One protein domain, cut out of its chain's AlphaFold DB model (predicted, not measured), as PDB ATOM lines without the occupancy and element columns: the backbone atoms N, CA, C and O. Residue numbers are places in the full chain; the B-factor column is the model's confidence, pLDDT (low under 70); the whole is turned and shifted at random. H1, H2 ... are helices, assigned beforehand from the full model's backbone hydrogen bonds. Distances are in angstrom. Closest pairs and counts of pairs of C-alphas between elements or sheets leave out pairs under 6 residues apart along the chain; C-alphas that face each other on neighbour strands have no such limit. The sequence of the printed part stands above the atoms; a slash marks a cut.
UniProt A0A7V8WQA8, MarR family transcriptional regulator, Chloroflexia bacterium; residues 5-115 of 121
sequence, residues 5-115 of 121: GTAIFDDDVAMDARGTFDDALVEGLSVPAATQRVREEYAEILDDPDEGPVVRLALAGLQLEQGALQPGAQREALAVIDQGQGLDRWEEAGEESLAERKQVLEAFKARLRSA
ATOM      1  N   GLY A   5      31.964  11.924  12.407       57.34
ATOM      2  CA  GLY A   5      31.723  10.683  11.670       57.34
ATOM      3  C   GLY A   5      32.826   9.637  11.839       57.34
ATOM      4  O   GLY A   5      32.533   8.452  11.779       57.34
ATOM      5  N   THR A   6      34.074  10.029  12.129       63.50
ATOM      6  CA  THR A   6      35.212   9.084  12.189       63.50
ATOM      7  C   THR A   6      35.012   7.967  13.200       63.50
ATOM      8  O   THR A   6      35.407   6.848  12.925       63.50
ATOM      9  N   ALA A   7      34.354   8.240  14.329       79.50
ATOM     10  CA  ALA A   7      34.080   7.214  15.331       79.50
ATOM     11  C   ALA A   7      32.952   6.247  14.915       79.50
ATOM     12  O   ALA A   7      32.893   5.125  15.407       79.50
ATOM     13  N   ILE A   8      32.044   6.648  14.013       85.81
ATOM     14  CA  ILE A   8      31.062   5.725  13.415       85.81
ATOM     15  C   ILE A   8      31.758   4.760  12.453       85.81
ATOM     16  O   ILE A   8      31.392   3.591  12.424       85.81
ATOM     17  N   PHE A   9      32.786   5.241  11.750       84.69
ATOM     18  CA  PHE A   9      33.613   4.456  10.831       84.69
ATOM     19  C   PHE A   9      34.866   3.852  11.491       84.69
ATOM     20  O   PHE A   9      35.802   3.485  10.791       84.69
ATOM     21  N   ASP A  10      34.904   3.745  12.823       83.69
ATOM     22  CA  ASP A  10      35.976   3.051  13.558       83.69
ATOM     23  C   ASP A  10      35.723   1.530  13.564       83.69
ATOM     24  O   ASP A  10      35.606   0.871  14.601       83.69
ATOM     25  N   ASP A  11      35.480   1.007  12.365       88.12
ATOM     26  CA  ASP A  11      35.123  -0.369  12.064       88.12
ATOM     27  C   ASP A  11      35.449  -0.652  10.592       88.12
ATOM     28  O   ASP A  11      35.062   0.129   9.716       88.12
ATOM     29  N   ASP A  12      36.155  -1.751  10.322       90.31
ATOM     30  CA  ASP A  12      36.588  -2.104   8.968       90.31
ATOM     31  C   ASP A  12      35.386  -2.304   8.027       90.31
ATOM     32  O   ASP A  12      35.389  -1.786   6.911       90.31
ATOM     33  N   VAL A  13      34.297  -2.918   8.503       92.19
ATOM     34  CA  VAL A  13      33.067  -3.114   7.717       92.19
ATOM     35  C   VAL A  13      32.400  -1.774   7.404       92.19
ATOM     36  O   VAL A  13      31.894  -1.560   6.299       92.19
ATOM     37  N   ALA A  14      32.412  -0.829   8.351       93.69
ATOM     38  CA  ALA A  14      31.892   0.515   8.104       93.69
ATOM     39  C   ALA A  14      32.724   1.268   7.052       93.69
ATOM     40  O   ALA A  14      32.161   2.008   6.239       93.69
ATOM     41  N   MET A  15      34.049   1.103   7.081       95.00
ATOM     42  CA  MET A  15      34.970   1.713   6.121       95.00
ATOM     43  C   MET A  15      34.817   1.116   4.723       95.00
ATOM     44  O   MET A  15      34.775   1.874   3.751       95.00
ATOM     45  N   ASP A  16      34.654  -0.199   4.617       95.62
ATOM     46  CA  ASP A  16      34.408  -0.878   3.344       95.62
ATOM     47  C   ASP A  16      33.060  -0.442   2.747       95.62
ATOM     48  O   ASP A  16      32.991  -0.027   1.584       95.62
ATOM     49  N   ALA A  17      31.998  -0.398   3.561       96.00
ATOM     50  CA  ALA A  17      30.685   0.086   3.130       96.00
ATOM     51  C   ALA A  17      30.731   1.552   2.663       96.00
ATOM     52  O   ALA A  17      30.055   1.926   1.698       96.00
ATOM     53  N   ARG A  18      31.550   2.388   3.317       96.12
ATOM     54  CA  ARG A  18      31.834   3.755   2.863       96.12
ATOM     55  C   ARG A  18      32.530   3.768   1.509       96.12
ATOM     56  O   ARG A  18      32.127   4.561   0.667       96.12
ATOM     57  N   GLY A  19      33.522   2.907   1.293       97.00
ATOM     58  CA  GLY A  19      34.196   2.767   0.002       97.00
ATOM     59  C   GLY A  19      33.204   2.486  -1.127       97.00
ATOM     60  O   GLY A  19      33.123   3.265  -2.072       97.00
ATOM     61  N   THR A  20      32.362   1.457  -0.972       97.62
ATOM     62  CA  THR A  20      31.308   1.120  -1.947       97.62
ATOM     63  C   THR A  20      30.348   2.290  -2.193       97.62
ATOM     64  O   THR A  20      29.940   2.550  -3.328       97.62
ATOM     65  N   PHE A  21      29.964   3.013  -1.138       97.62
ATOM     66  CA  PHE A  21      29.074   4.166  -1.256       97.62
ATOM     67  C   PHE A  21      29.730   5.337  -1.999       97.62
ATOM     68  O   PHE A  21      29.116   5.916  -2.895       97.62
ATOM     69  N   ASP A  22      30.965   5.685  -1.639       97.06
ATOM     70  CA  ASP A  22      31.715   6.781  -2.247       97.06
ATOM     71  C   ASP A  22      32.023   6.469  -3.725       97.06
ATOM     72  O   ASP A  22      31.836   7.337  -4.580       97.06
ATOM     73  N   ASP A  23      32.376   5.221  -4.053       98.06
ATOM     74  CA  ASP A  23      32.560   4.755  -5.433       98.06
ATOM     75  C   ASP A  23      31.274   4.909  -6.258       98.06
ATOM     76  O   ASP A  23      31.301   5.453  -7.362       98.06
ATOM     77  N   ALA A  24      30.119   4.529  -5.702       97.69
ATOM     78  CA  ALA A  24      28.824   4.735  -6.350       97.69
ATOM     79  C   ALA A  24      28.540   6.222  -6.636       97.69
ATOM     80  O   ALA A  24      28.043   6.567  -7.714       97.69
ATOM     81  N   LEU A  25      28.872   7.124  -5.709       96.75
ATOM     82  CA  LEU A  25      28.733   8.563  -5.945       96.75
ATOM     83  C   LEU A  25      29.687   9.059  -7.040       96.75
ATOM     84  O   LEU A  25      29.289   9.883  -7.867       96.75
ATOM     85  N   VAL A  26      30.919   8.545  -7.084       97.38
ATOM     86  CA  VAL A  26      31.898   8.847  -8.142       97.38
ATOM     87  C   VAL A  26      31.412   8.354  -9.511       97.38
ATOM     88  O   VAL A  26      31.598   9.052 -10.510       97.38
ATOM     89  N   GLU A  27      30.722   7.213  -9.564       97.38
ATOM     90  CA  GLU A  27      30.037   6.699 -10.760       97.38
ATOM     91  C   GLU A  27      28.830   7.564 -11.191       97.38
ATOM     92  O   GLU A  27      28.269   7.360 -12.270       97.38
ATOM     93  N   GLY A  28      28.442   8.561 -10.388       96.94
ATOM     94  CA  GLY A  28      27.334   9.477 -10.664       96.94
ATOM     95  C   GLY A  28      25.976   8.986 -10.160       96.94
ATOM     96  O   GLY A  28      24.946   9.539 -10.555       96.94
ATOM     97  N   LEU A  29      25.949   7.959  -9.306       97.50
ATOM     98  CA  LEU A  29      24.719   7.482  -8.685       97.50
ATOM     99  C   LEU A  29      24.207   8.477  -7.639       97.50
ATOM    100  O   LEU A  29      24.956   9.220  -7.005       97.50
ATOM    101  N   SER A  30      22.889   8.487  -7.451       96.56
ATOM    102  CA  SER A  30      22.254   9.260  -6.385       96.56
ATOM    103  C   SER A  30      22.498   8.606  -5.021       96.56
ATOM    104  O   SER A  30      22.729   7.402  -4.936       96.56
ATOM    105  N   VAL A  31      22.366   9.368  -3.931       95.56
ATOM    106  CA  VAL A  31      22.450   8.827  -2.558       95.56
ATOM    107  C   VAL A  31      21.515   7.624  -2.330       95.56
ATOM    108  O   VAL A  31      21.965   6.634  -1.744       95.56
ATOM    109  N   PRO A  32      20.253   7.628  -2.812       95.69
ATOM    110  CA  PRO A  32      19.418   6.432  -2.798       95.69
ATOM    111  C   PRO A  32      20.004   5.231  -3.538       95.69
ATOM    112  O   PRO A  32      19.987   4.126  -3.000       95.69
ATOM    113  N   ALA A  33      20.542   5.434  -4.740       97.12
ATOM    114  CA  ALA A  33      21.117   4.353  -5.532       97.12
ATOM    115  C   ALA A  33      22.419   3.815  -4.912       97.12
ATOM    116  O   ALA A  33      22.595   2.603  -4.837       97.12
ATOM    117  N   ALA A  34      23.282   4.687  -4.382       97.75
ATOM    118  CA  ALA A  34      24.476   4.292  -3.635       97.75
ATOM    119  C   ALA A  34      24.118   3.506  -2.360       97.75
ATOM    120  O   ALA A  34      24.725   2.481  -2.063       97.75
ATOM    121  N   THR A  35      23.069   3.924  -1.644       96.81
ATOM    122  CA  THR A  35      22.545   3.181  -0.485       96.81
ATOM    123  C   THR A  35      22.074   1.789  -0.884       96.81
ATOM    124  O   THR A  35      22.388   0.817  -0.202       96.81
ATOM    125  N   GLN A  36      21.303   1.690  -1.968       97.38
ATOM    126  CA  GLN A  36      20.795   0.412  -2.452       97.38
ATOM    127  C   GLN A  36      21.941  -0.513  -2.868       97.38
ATOM    128  O   GLN A  36      21.927  -1.686  -2.513       97.38
ATOM    129  N   ARG A  37      22.969   0.030  -3.524       98.00
ATOM    130  CA  ARG A  37      24.160  -0.726  -3.904       98.00
ATOM    131  C   ARG A  37      24.882  -1.325  -2.698       98.00
ATOM    132  O   ARG A  37      25.151  -2.519  -2.691       98.00
ATOM    133  N   VAL A  38      25.125  -0.534  -1.651       97.81
ATOM    134  CA  VAL A  38      25.696  -1.058  -0.398       97.81
ATOM    135  C   VAL A  38      24.779  -2.123   0.210       97.81
ATOM    136  O   VAL A  38      25.254  -3.162   0.644       97.81
ATOM    137  N   ARG A  39      23.455  -1.927   0.219       96.44
ATOM    138  CA  ARG A  39      22.529  -2.946   0.751       96.44
ATOM    139  C   ARG A  39      22.576  -4.264  -0.016       96.44
ATOM    140  O   ARG A  39      22.388  -5.309   0.593       96.44
ATOM    141  N   GLU A  40      22.786  -4.212  -1.325       97.38
ATOM    142  CA  GLU A  40      22.899  -5.400  -2.173       97.38
ATOM    143  C   GLU A  40      24.240  -6.109  -1.975       97.38
ATOM    144  O   GLU A  40      24.260  -7.321  -1.783       97.38
ATOM    145  N   GLU A  41      25.348  -5.364  -1.973       97.19
ATOM    146  CA  GLU A  41      26.694  -5.930  -1.805       97.19
ATOM    147  C   GLU A  41      26.932  -6.474  -0.385       97.19
ATOM    148  O   GLU A  41      27.635  -7.466  -0.220       97.19
ATOM    149  N   TYR A  42      26.298  -5.876   0.630       96.69
ATOM    150  CA  TYR A  42      26.448  -6.235   2.045       96.69
ATOM    151  C   TYR A  42      25.210  -6.962   2.589       96.69
ATOM    152  O   TYR A  42      24.983  -6.968   3.796       96.69
ATOM    153  N   ALA A  43      24.381  -7.562   1.726       95.75
ATOM    154  CA  ALA A  43      23.135  -8.212   2.138       95.75
ATOM    155  C   ALA A  43      23.361  -9.308   3.197       95.75
ATOM    156  O   ALA A  43      22.640  -9.352   4.187       95.75
ATOM    157  N   GLU A  44      24.396 -10.136   3.023       93.88
ATOM    158  CA  GLU A  44      24.744 -11.193   3.983       93.88
ATOM    159  C   GLU A  44      25.198 -10.616   5.334       93.88
ATOM    160  O   GLU A  44      24.801 -11.113   6.383       93.88
ATOM    161  N   ILE A  45      25.961  -9.519   5.313       94.19
ATOM    162  CA  ILE A  45      26.430  -8.811   6.515       94.19
ATOM    163  C   ILE A  45      25.261  -8.109   7.222       94.19
ATOM    164  O   ILE A  45      25.196  -8.058   8.444       94.19
ATOM    165  N   LEU A  46      24.291  -7.577   6.476       94.19
ATOM    166  CA  LEU A  46      23.111  -6.912   7.037       94.19
ATOM    167  C   LEU A  46      22.196  -7.847   7.840       94.19
ATOM    168  O   LEU A  46      21.447  -7.350   8.695       94.19
ATOM    169  N   ASP A  47      22.251  -9.147   7.548       92.62
ATOM    170  CA  ASP A  47      21.554 -10.209   8.276       92.62
ATOM    171  C   ASP A  47      22.340 -10.697   9.507       92.62
ATOM    172  O   ASP A  47      21.763 -11.355  10.379       92.62
ATOM    173  N   ASP A  48      23.621 -10.337   9.621       92.38
ATOM    174  CA  ASP A  48      24.447 -10.643  10.784       92.38
ATOM    175  C   ASP A  48      24.074  -9.738  11.981       92.38
ATOM    176  O   ASP A  48      23.934  -8.516  11.832       92.38
ATOM    177  N   PRO A  49      23.856 -10.306  13.183       87.44
ATOM    178  CA  PRO A  49      23.447  -9.538  14.355       87.44
ATOM    179  C   PRO A  49      24.539  -8.610  14.906       87.44
ATOM    180  O   PRO A  49      24.186  -7.622  15.556       87.44
ATOM    181  N   ASP A  50      25.813  -8.893  14.635       86.44
ATOM    182  CA  ASP A  50      26.961  -8.162  15.169       86.44
ATOM    183  C   ASP A  50      27.450  -7.107  14.163       86.44
ATOM    184  O   ASP A  50      27.656  -5.943  14.522       86.44
ATOM    185  N   GLU A  51      27.548  -7.473  12.882       91.44
ATOM    186  CA  GLU A  51      28.048  -6.606  11.806       91.44
ATOM    187  C   GLU A  51      26.940  -5.811  11.093       91.44
ATOM    188  O   GLU A  51      27.136  -4.659  10.690       91.44
ATOM    189  N   GLY A  52      25.726  -6.353  10.991       95.00
ATOM    190  CA  GLY A  52      24.589  -5.662  10.378       95.00
ATOM    191  C   GLY A  52      24.267  -4.298  11.011       95.00
ATOM    192  O   GLY A  52      24.011  -3.331  10.278       95.00
ATOM    193  N   PRO A  53      24.309  -4.144  12.352       95.62
ATOM    194  CA  PRO A  53      24.204  -2.845  13.013       95.62
ATOM    195  C   PRO A  53      25.252  -1.831  12.541       95.62
ATOM    196  O   PRO A  53      24.916  -0.660  12.348       95.62
ATOM    197  N   VAL A  54      26.494  -2.266  12.308       94.69
ATOM    198  CA  VAL A  54      27.594  -1.408  11.847       94.69
ATOM    199  C   VAL A  54      27.274  -0.821  10.473       94.69
ATOM    200  O   VAL A  54      27.314   0.401  10.306       94.69
ATOM    201  N   VAL A  55      26.859  -1.659   9.518       96.31
ATOM    202  CA  VAL A  55      26.506  -1.218   8.155       96.31
ATOM    203  C   VAL A  55      25.337  -0.228   8.175       96.31
ATOM    204  O   VAL A  55      25.371   0.801   7.494       96.31
ATOM    205  N   ARG A  56      24.302  -0.482   8.988       97.25
ATOM    206  CA  ARG A  56      23.142   0.425   9.109       97.25
ATOM    207  C   ARG A  56      23.539   1.797   9.662       97.25
ATOM    208  O   ARG A  56      23.058   2.817   9.163       97.25
ATOM    209  N   LEU A  57      24.419   1.836  10.667       96.44
ATOM    210  CA  LEU A  57      24.945   3.088  11.220       96.44
ATOM    211  C   LEU A  57      25.805   3.838  10.197       96.44
ATOM    212  O   LEU A  57      25.626   5.047  10.035       96.44
ATOM    213  N   ALA A  58      26.679   3.125   9.480       96.00
ATOM    214  CA  ALA A  58      27.524   3.685   8.432       96.00
ATOM    215  C   ALA A  58      26.681   4.331   7.323       96.00
ATOM    216  O   ALA A  58      26.864   5.508   7.023       96.00
ATOM    217  N   LEU A  59      25.680   3.618   6.794       97.06
ATOM    218  CA  LEU A  59      24.764   4.141   5.776       97.06
ATOM    219  C   LEU A  59      24.054   5.419   6.223       97.06
ATOM    220  O   LEU A  59      24.037   6.407   5.490       97.06
ATOM    221  N   ALA A  60      23.487   5.437   7.430       96.56
ATOM    222  CA  ALA A  60      22.835   6.638   7.942       96.56
ATOM    223  C   ALA A  60      23.826   7.801   8.124       96.56
ATOM    224  O   ALA A  60      23.472   8.952   7.867       96.56
ATOM    225  N   GLY A  61      25.068   7.507   8.526       95.50
ATOM    226  CA  GLY A  61      26.149   8.486   8.640       95.50
ATOM    227  C   GLY A  61      26.505   9.101   7.290       95.50
ATOM    228  O   GLY A  61      26.493  10.323   7.155       95.50
ATOM    229  N   LEU A  62      26.723   8.266   6.273       95.19
ATOM    230  CA  LEU A  62      27.046   8.686   4.909       95.19
ATOM    231  C   LEU A  62      25.925   9.527   4.297       95.19
ATOM    232  O   LEU A  62      26.166  10.621   3.792       95.19
ATOM    233  N   GLN A  63      24.674   9.077   4.398       95.31
ATOM    234  CA  GLN A  63      23.540   9.842   3.875       95.31
ATOM    235  C   GLN A  63      23.369  11.191   4.585       95.31
ATOM    236  O   GLN A  63      22.988  12.182   3.955       95.31
ATOM    237  N   LEU A  64      23.652  11.241   5.889       93.50
ATOM    238  CA  LEU A  64      23.637  12.476   6.662       93.50
ATOM    239  C   LEU A  64      24.772  13.426   6.238       93.50
ATOM    240  O   LEU A  64      24.522  14.624   6.117       93.50
ATOM    241  N   GLU A  65      25.978  12.912   5.962       91.88
ATOM    242  CA  GLU A  65      27.099  13.686   5.398       91.88
ATOM    243  C   GLU A  65      26.737  14.296   4.035       91.88
ATOM    244  O   GLU A  65      27.056  15.457   3.777       91.88
ATOM    245  N   GLN A  66      25.997  13.559   3.202       92.75
ATOM    246  CA  GLN A  66      25.504  14.038   1.905       92.75
ATOM    247  C   GLN A  66      24.277  14.964   2.007       92.75
ATOM    248  O   GLN A  66      23.811  15.488   0.996       92.75
ATOM    249  N   GLY A  67      23.714  15.165   3.206       91.75
ATOM    250  CA  GLY A  67      22.504  15.971   3.407       91.75
ATOM    251  C   GLY A  67      21.238  15.371   2.782       91.75
ATOM    252  O   GLY A  67      20.273  16.096   2.550       91.75
ATOM    253  N   ALA A  68      21.234  14.064   2.513       93.44
ATOM    254  CA  ALA A  68      20.160  13.340   1.833       93.44
ATOM    255  C   ALA A  68      19.705  12.120   2.654       93.44
ATOM    256  O   ALA A  68      19.493  11.030   2.118       93.44
ATOM    257  N   LEU A  69      19.576  12.306   3.972       95.06
ATOM    258  CA  LEU A  69      19.173  11.260   4.907       95.06
ATOM    259  C   LEU A  69      17.777  10.727   4.572       95.06
ATOM    260  O   LEU A  69      16.781  11.453   4.615       95.06
ATOM    261  N   GLN A  70      17.701   9.430   4.290       94.62
ATOM    262  CA  GLN A  70      16.450   8.758   3.979       94.62
ATOM    263  C   GLN A  70      15.696   8.347   5.253       94.62
ATOM    264  O   GLN A  70      16.315   7.872   6.212       94.62
ATOM    265  N   PRO A  71      14.348   8.395   5.252       94.12
ATOM    266  CA  PRO A  71      13.541   7.954   6.392       94.12
ATOM    267  C   PRO A  71      13.772   6.489   6.799       94.12
ATOM    268  O   PRO A  71      13.616   6.135   7.966       94.12
ATOM    269  N   GLY A  72      14.110   5.612   5.845       94.62
ATOM    270  CA  GLY A  72      14.445   4.209   6.117       94.62
ATOM    271  C   GLY A  72      15.732   4.077   6.929       94.62
ATOM    272  O   GLY A  72      15.702   3.559   8.043       94.62
ATOM    273  N   ALA A  73      16.829   4.640   6.415       95.25
ATOM    274  CA  ALA A  73      18.133   4.611   7.073       95.25
ATOM    275  C   ALA A  73      18.111   5.301   8.445       95.25
ATOM    276  O   ALA A  73      18.670   4.777   9.405       95.25
ATOM    277  N   GLN A  74      17.402   6.430   8.572       96.00
ATOM    278  CA  GLN A  74      17.226   7.098   9.862       96.00
ATOM    279  C   GLN A  74      16.553   6.175  10.888       96.00
ATOM    280  O   GLN A  74      17.050   6.040  12.004       96.00
ATOM    281  N   ARG A  75      15.428   5.537  10.532       96.88
ATOM    282  CA  ARG A  75      14.700   4.644  11.451       96.88
ATOM    283  C   ARG A  75      15.535   3.437  11.860       96.88
ATOM    284  O   ARG A  75      15.533   3.088  13.034       96.88
ATOM    285  N   GLU A  76      16.240   2.826  10.916       96.44
ATOM    286  CA  GLU A  76      17.095   1.666  11.182       96.44
ATOM    287  C   GLU A  76      18.261   2.014  12.109       96.44
ATOM    288  O   GLU A  76      18.463   1.332  13.111       96.44
ATOM    289  N   ALA A  77      18.981   3.105  11.839       96.75
ATOM    290  CA  ALA A  77      20.079   3.544  12.695       96.75
ATOM    291  C   ALA A  77      19.598   3.934  14.100       96.75
ATOM    292  O   ALA A  77      20.232   3.584  15.092       96.75
ATOM    293  N   LEU A  78      18.446   4.608  14.212       97.44
ATOM    294  CA  LEU A  78      17.845   4.896  15.516       97.44
ATOM    295  C   LEU A  78      17.472   3.612  16.265       97.44
ATOM    296  O   LEU A  78      17.734   3.529  17.460       97.44
ATOM    297  N   ALA A  79      16.912   2.612  15.578       97.31
ATOM    298  CA  ALA A  79      16.575   1.328  16.184       97.31
ATOM    299  C   ALA A  79      17.819   0.588  16.696       97.31
ATOM    300  O   ALA A  79      17.792   0.107  17.825       97.31
ATOM    301  N   VAL A  80      18.910   0.567  15.921       96.44
ATOM    302  CA  VAL A  80      20.207   0.008  16.343       96.44
ATOM    303  C   VAL A  80      20.685   0.660  17.643       96.44
ATOM    304  O   VAL A  80      21.007  -0.039  18.602       96.44
ATOM    305  N   ILE A  81      20.673   1.997  17.702       96.25
ATOM    306  CA  ILE A  81      21.142   2.754  18.873       96.25
ATOM    307  C   ILE A  81      20.231   2.528  20.084       96.25
ATOM    308  O   ILE A  81      20.718   2.271  21.181       96.25
ATOM    309  N   ASP A  82      18.911   2.619  19.898       96.12
ATOM    310  CA  ASP A  82      17.932   2.479  20.982       96.12
ATOM    311  C   ASP A  82      17.899   1.052  21.562       96.12
ATOM    312  O   ASP A  82      17.609   0.881  22.745       96.12
ATOM    313  N   GLN A  83      18.210   0.036  20.751       95.31
ATOM    314  CA  GLN A  83      18.275  -1.366  21.175       95.31
ATOM    315  C   GLN A  83      19.666  -1.786  21.669       95.31
ATOM    316  O   GLN A  83      19.802  -2.884  22.201       95.31
ATOM    317  N   GLY A  84      20.685  -0.934  21.514       93.25
ATOM    318  CA  GLY A  84      22.059  -1.243  21.910       93.25
ATOM    319  C   GLY A  84      22.709  -2.359  21.086       93.25
ATOM    320  O   GLY A  84      23.543  -3.083  21.616       93.25
ATOM    321  N   GLN A  85      22.324  -2.520  19.818       93.44
ATOM    322  CA  GLN A  85      22.890  -3.555  18.944       93.44
ATOM    323  C   GLN A  85      24.352  -3.242  18.578       93.44
ATOM    324  O   GLN A  85      24.710  -2.071  18.413       93.44
ATOM    325  N   GLY A  86      25.184  -4.279  18.420       86.38
ATOM    326  CA  GLY A  86      26.602  -4.137  18.058       86.38
ATOM    327  C   GLY A  86      27.470  -3.522  19.165       86.38
ATOM    328  O   GLY A  86      28.504  -2.908  18.881       86.38
ATOM    329  N   LEU A  87      27.033  -3.616  20.428       90.38
ATOM    330  CA  LEU A  87      27.789  -3.126  21.581       90.38
ATOM    331  C   LEU A  87      28.692  -4.186  22.212       90.38
ATOM    332  O   LEU A  87      29.637  -3.790  22.888       90.38
ATOM    333  N   ASP A  88      28.467  -5.477  21.955       88.88
ATOM    334  CA  ASP A  88      29.140  -6.586  22.647       88.88
ATOM    335  C   ASP A  88      30.669  -6.457  22.619       88.88
ATOM    336  O   ASP A  88      31.313  -6.463  23.667       88.88
ATOM    337  N   ARG A  89      31.254  -6.162  21.448       85.12
ATOM    338  CA  ARG A  89      32.708  -5.944  21.314       85.12
ATOM    339  C   ARG A  89      33.249  -4.812  22.197       85.12
ATOM    340  O   ARG A  89      34.399  -4.834  22.623       85.12
ATOM    341  N   TRP A  90      32.436  -3.784  22.436       89.12
ATOM    342  CA  TRP A  90      32.812  -2.629  23.248       89.12
ATOM    343  C   TRP A  90      32.650  -2.935  24.735       89.12
ATOM    344  O   TRP A  90      33.418  -2.414  25.539       89.12
ATOM    345  N   GLU A  91      31.690  -3.791  25.099       90.56
ATOM    346  CA  GLU A  91      31.562  -4.318  26.461       90.56
ATOM    347  C   GLU A  91      32.768  -5.197  26.815       90.56
ATOM    348  O   GLU A  91      33.346  -5.041  27.892       90.56
ATOM    349  N   GLU A  92      33.204  -6.052  25.886       90.69
ATOM    350  CA  GLU A  92      34.389  -6.904  26.040       90.69
ATOM    351  C   GLU A  92      35.698  -6.104  26.131       90.69
ATOM    352  O   GLU A  92      36.598  -6.473  26.890       90.69
ATOM    353  N   ALA A  93      35.802  -4.994  25.394       90.06
ATOM    354  CA  ALA A  93      36.957  -4.094  25.441       90.06
ATOM    355  C   ALA A  93      37.081  -3.333  26.777       90.06
ATOM    356  O   ALA A  93      38.178  -2.901  27.140       90.06
ATOM    357  N   GLY A  94      35.980  -3.201  27.527       95.00
ATOM    358  CA  GLY A  94      35.947  -2.638  28.874       95.00
ATOM    359  C   GLY A  94      34.984  -1.462  29.041       95.00
ATOM    360  O   GLY A  94      34.515  -0.846  28.085       95.00
ATOM    361  N   GLU A  95      34.701  -1.119  30.303       93.31
ATOM    362  CA  GLU A  95      33.698  -0.104  30.667       93.31
ATOM    363  C   GLU A  95      33.968   1.275  30.046       93.31
ATOM    364  O   GLU A  95      33.026   1.967  29.657       93.31
ATOM    365  N   GLU A  96      35.239   1.669  29.935       93.12
ATOM    366  CA  GLU A  96      35.643   2.942  29.330       93.12
ATOM    367  C   GLU A  96      35.305   2.974  27.832       93.12
ATOM    368  O   GLU A  96      34.583   3.868  27.390       93.12
ATOM    369  N   SER A  97      35.712   1.950  27.074       91.25
ATOM    370  CA  SER A  97      35.417   1.829  25.641       91.25
ATOM    371  C   SER A  97      33.914   1.766  25.361       91.25
ATOM    372  O   SER A  97      33.419   2.420  24.439       91.25
ATOM    373  N   LEU A  98      33.153   1.040  26.185       92.88
ATOM    374  CA  LEU A  98      31.695   1.010  26.091       92.88
ATOM    375  C   LEU A  98      31.069   2.387  26.346       92.88
ATOM    376  O   LEU A  98      30.145   2.797  25.635       92.88
ATOM    377  N   ALA A  99      31.542   3.104  27.368       93.19
ATOM    378  CA  ALA A  99      31.041   4.431  27.702       93.19
ATOM    379  C   ALA A  99      31.328   5.440  26.580       93.19
ATOM    380  O   ALA A  99      30.434   6.206  26.209       93.19
ATOM    381  N   GLU A 100      32.529   5.410  26.003       92.00
ATOM    382  CA  GLU A 100      32.901   6.227  24.845       92.00
ATOM    383  C   GLU A 100      32.020   5.914  23.634       92.00
ATOM    384  O   GLU A 100      31.439   6.825  23.032       92.00
ATOM    385  N   ARG A 101      31.821   4.626  23.322       93.31
ATOM    386  CA  ARG A 101      30.955   4.216  22.212       93.31
ATOM    387  C   ARG A 101      29.528   4.723  22.395       93.31
ATOM    388  O   ARG A 101      28.954   5.285  21.463       93.31
ATOM    389  N   LYS A 102      28.958   4.590  23.594       93.88
ATOM    390  CA  LYS A 102      27.606   5.088  23.902       93.88
ATOM    391  C   LYS A 102      27.500   6.607  23.740       93.88
ATOM    392  O   LYS A 102      26.499   7.084  23.210       93.88
ATOM    393  N   GLN A 103      28.526   7.372  24.123       93.81
ATOM    394  CA  GLN A 103      28.544   8.825  23.904       93.81
ATOM    395  C   GLN A 103      28.538   9.187  22.415       93.81
ATOM    396  O   GLN A 103      27.782  10.071  22.003       93.81
ATOM    397  N   VAL A 104      29.331   8.481  21.602       93.44
ATOM    398  CA  VAL A 104      29.344   8.651  20.140       93.44
ATOM    399  C   VAL A 104      27.962   8.360  19.550       93.44
ATOM    400  O   VAL A 104      27.442   9.170  18.779       93.44
ATOM    401  N   LEU A 105      27.334   7.247  19.940       94.94
ATOM    402  CA  LEU A 105      26.015   6.858  19.434       94.94
ATOM    403  C   LEU A 105      24.912   7.838  19.852       94.94
ATOM    404  O   LEU A 105      24.076   8.193  19.024       94.94
ATOM    405  N   GLU A 106      24.919   8.348  21.084       94.81
ATOM    406  CA  GLU A 106      23.932   9.346  21.522       94.81
ATOM    407  C   GLU A 106      24.107  10.693  20.802       94.81
ATOM    408  O   GLU A 106      23.122  11.325  20.400       94.81
ATOM    409  N   ALA A 107      25.348  11.115  20.544       93.56
ATOM    410  CA  ALA A 107      25.609  12.293  19.721       93.56
ATOM    411  C   ALA A 107      25.107  12.091  18.281       93.56
ATOM    412  O   ALA A 107      24.455  12.977  17.718       93.56
ATOM    413  N   PHE A 108      25.361  10.918  17.696       94.88
ATOM    414  CA  PHE A 108      24.899  10.570  16.355       94.88
ATOM    415  C   PHE A 108      23.366  10.521  16.269       94.88
ATOM    416  O   PHE A 108      22.765  11.139  15.391       94.88
ATOM    417  N   LYS A 109      22.705   9.906  17.250       95.62
ATOM    418  CA  LYS A 109      21.243   9.863  17.397       95.62
ATOM    419  C   LYS A 109      20.605  11.250  17.429       95.62
ATOM    420  O   LYS A 109      19.594  11.483  16.763       95.62
ATOM    421  N   ALA A 110      21.189  12.192  18.171       94.75
ATOM    422  CA  ALA A 110      20.705  13.571  18.210       94.75
ATOM    423  C   ALA A 110      20.788  14.250  16.830       94.75
ATOM    424  O   ALA A 110      19.893  15.012  16.448       94.75
ATOM    425  N   ARG A 111      21.829  13.945  16.045       92.00
ATOM    426  CA  ARG A 111      21.970  14.432  14.665       92.00
ATOM    427  C   ARG A 111      20.935  13.817  13.740       92.00
ATOM    428  O   ARG A 111      20.251  14.561  13.046       92.00
ATOM    429  N   LEU A 112      20.753  12.500  13.801       93.62
ATOM    430  CA  LEU A 112      19.725  11.811  13.026       93.62
ATOM    431  C   LEU A 112      18.350  12.437  13.274       93.62
ATOM    432  O   LEU A 112      17.652  12.742  12.317       93.62
ATOM    433  N   ARG A 113      17.987  12.709  14.533       93.75
ATOM    434  CA  ARG A 113      16.689  13.315  14.895       93.75
ATOM    435  C   ARG A 113      16.526  14.784  14.494       93.75
ATOM    436  O   ARG A 113      15.394  15.241  14.383       93.75
ATOM    437  N   SER A 114      17.619  15.529  14.328       90.44
ATOM    438  CA  SER A 114      17.581  16.950  13.942       90.44
ATOM    439  C   SER A 114      17.737  17.180  12.440       90.44
ATOM    440  O   SER A 114      17.440  18.275  11.962       90.44
ATOM    441  N   ALA A 115      18.185  16.171  11.695       87.25
ATOM    442  CA  ALA A 115      18.349  16.256  10.257       87.25
ATOM    443  C   ALA A 115      16.990  16.265   9.533       87.25
ATOM    444  O   ALA A 115      16.104  15.476   9.881       87.25
TER     445      ALA A 115
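What this domain is: This is residues 5 to 115 of the 121 residues of the protein "MarR family transcriptional regulator" of Chloroflexia bacterium (UniProt A0A7V8WQA8). Helix H4 sits in the middle of an all-helix domain, between H1 and H5, which cross it from opposite sides. H2 packs across H1 at one end of the long axis, while the longest helix, H7, packs by its later part on H5 and reaches out to the other end, where short H6 folds against its beginning as a hairpin. The printed part has 111 residues with seven named helices, H1 to H7 in chain order, and no named strand. It is compact, with a radius of gyration of the C-alphas of 13.3 A and spans of 43 by 30 by 21 A.

Where its parts are: H7, residues 95 to 114, is 28.8 A long, from C-alpha 95 at (33.698, -0.104, 30.667) to C-alpha 114 at (17.581, 16.950, 13.942). H6 is residues 88 to 93. H5, residues 71 to 83, measures 18.1 A, and H4, residues 52 to 65, 20.1 A. H3 is the four residues 43 to 46. H2, residues 31 to 41, measures 15.4 A. H1, residues 12 to 26, measures 20.8 A and begins with C-alpha 12 at (36.588, -2.104, 8.968).

How they stand to each other: H4 is the hub and touches three helices. It touches H1, with the closest C-alphas, of Ala 14 and Ala 58, 5.4 A apart, at a steep tilt of 40 degrees, the same way. It touches H5, closest at the C-alphas of Leu 57 and Ala 77, 5.1 A, at a steep tilt of 49 degrees, opposite ways. H3 and H4 touch only at the corner, closest at the C-alphas of Leu 46 and Gly 52, 3.9 A. H1 touches H2, closest at the C-alphas of Ala 24 and Ala 34, 5.1 A, at a steep tilt of 48 degrees, opposite ways. H7 touches H5 with residues 105 to 112 alone, closest at the C-alphas of Gln 74 and Leu 112, 6.2 A, at a shallow tilt of 30 degrees, opposite ways. H6 and H7 form a helical hairpin and touch, closest at the C-alphas of Trp 90 and Leu 98, 4.8 A, at a steep tilt of 45 degrees, opposite ways. H1 and H5 are apart. In H1, H2, H4, H5, H6 and H7 every O i to N i+4 pair is within hydrogen-bond range; H3 is too short for such a pair.

The domain as a whole: The two C-alphas farthest apart are those of Gly 28 and Glu 95, 42.9 A. The printed part has no cut, and its six links between helices are tight. The mean pLDDT of the printed part is 93.4; residues 5 to 6 are under 70.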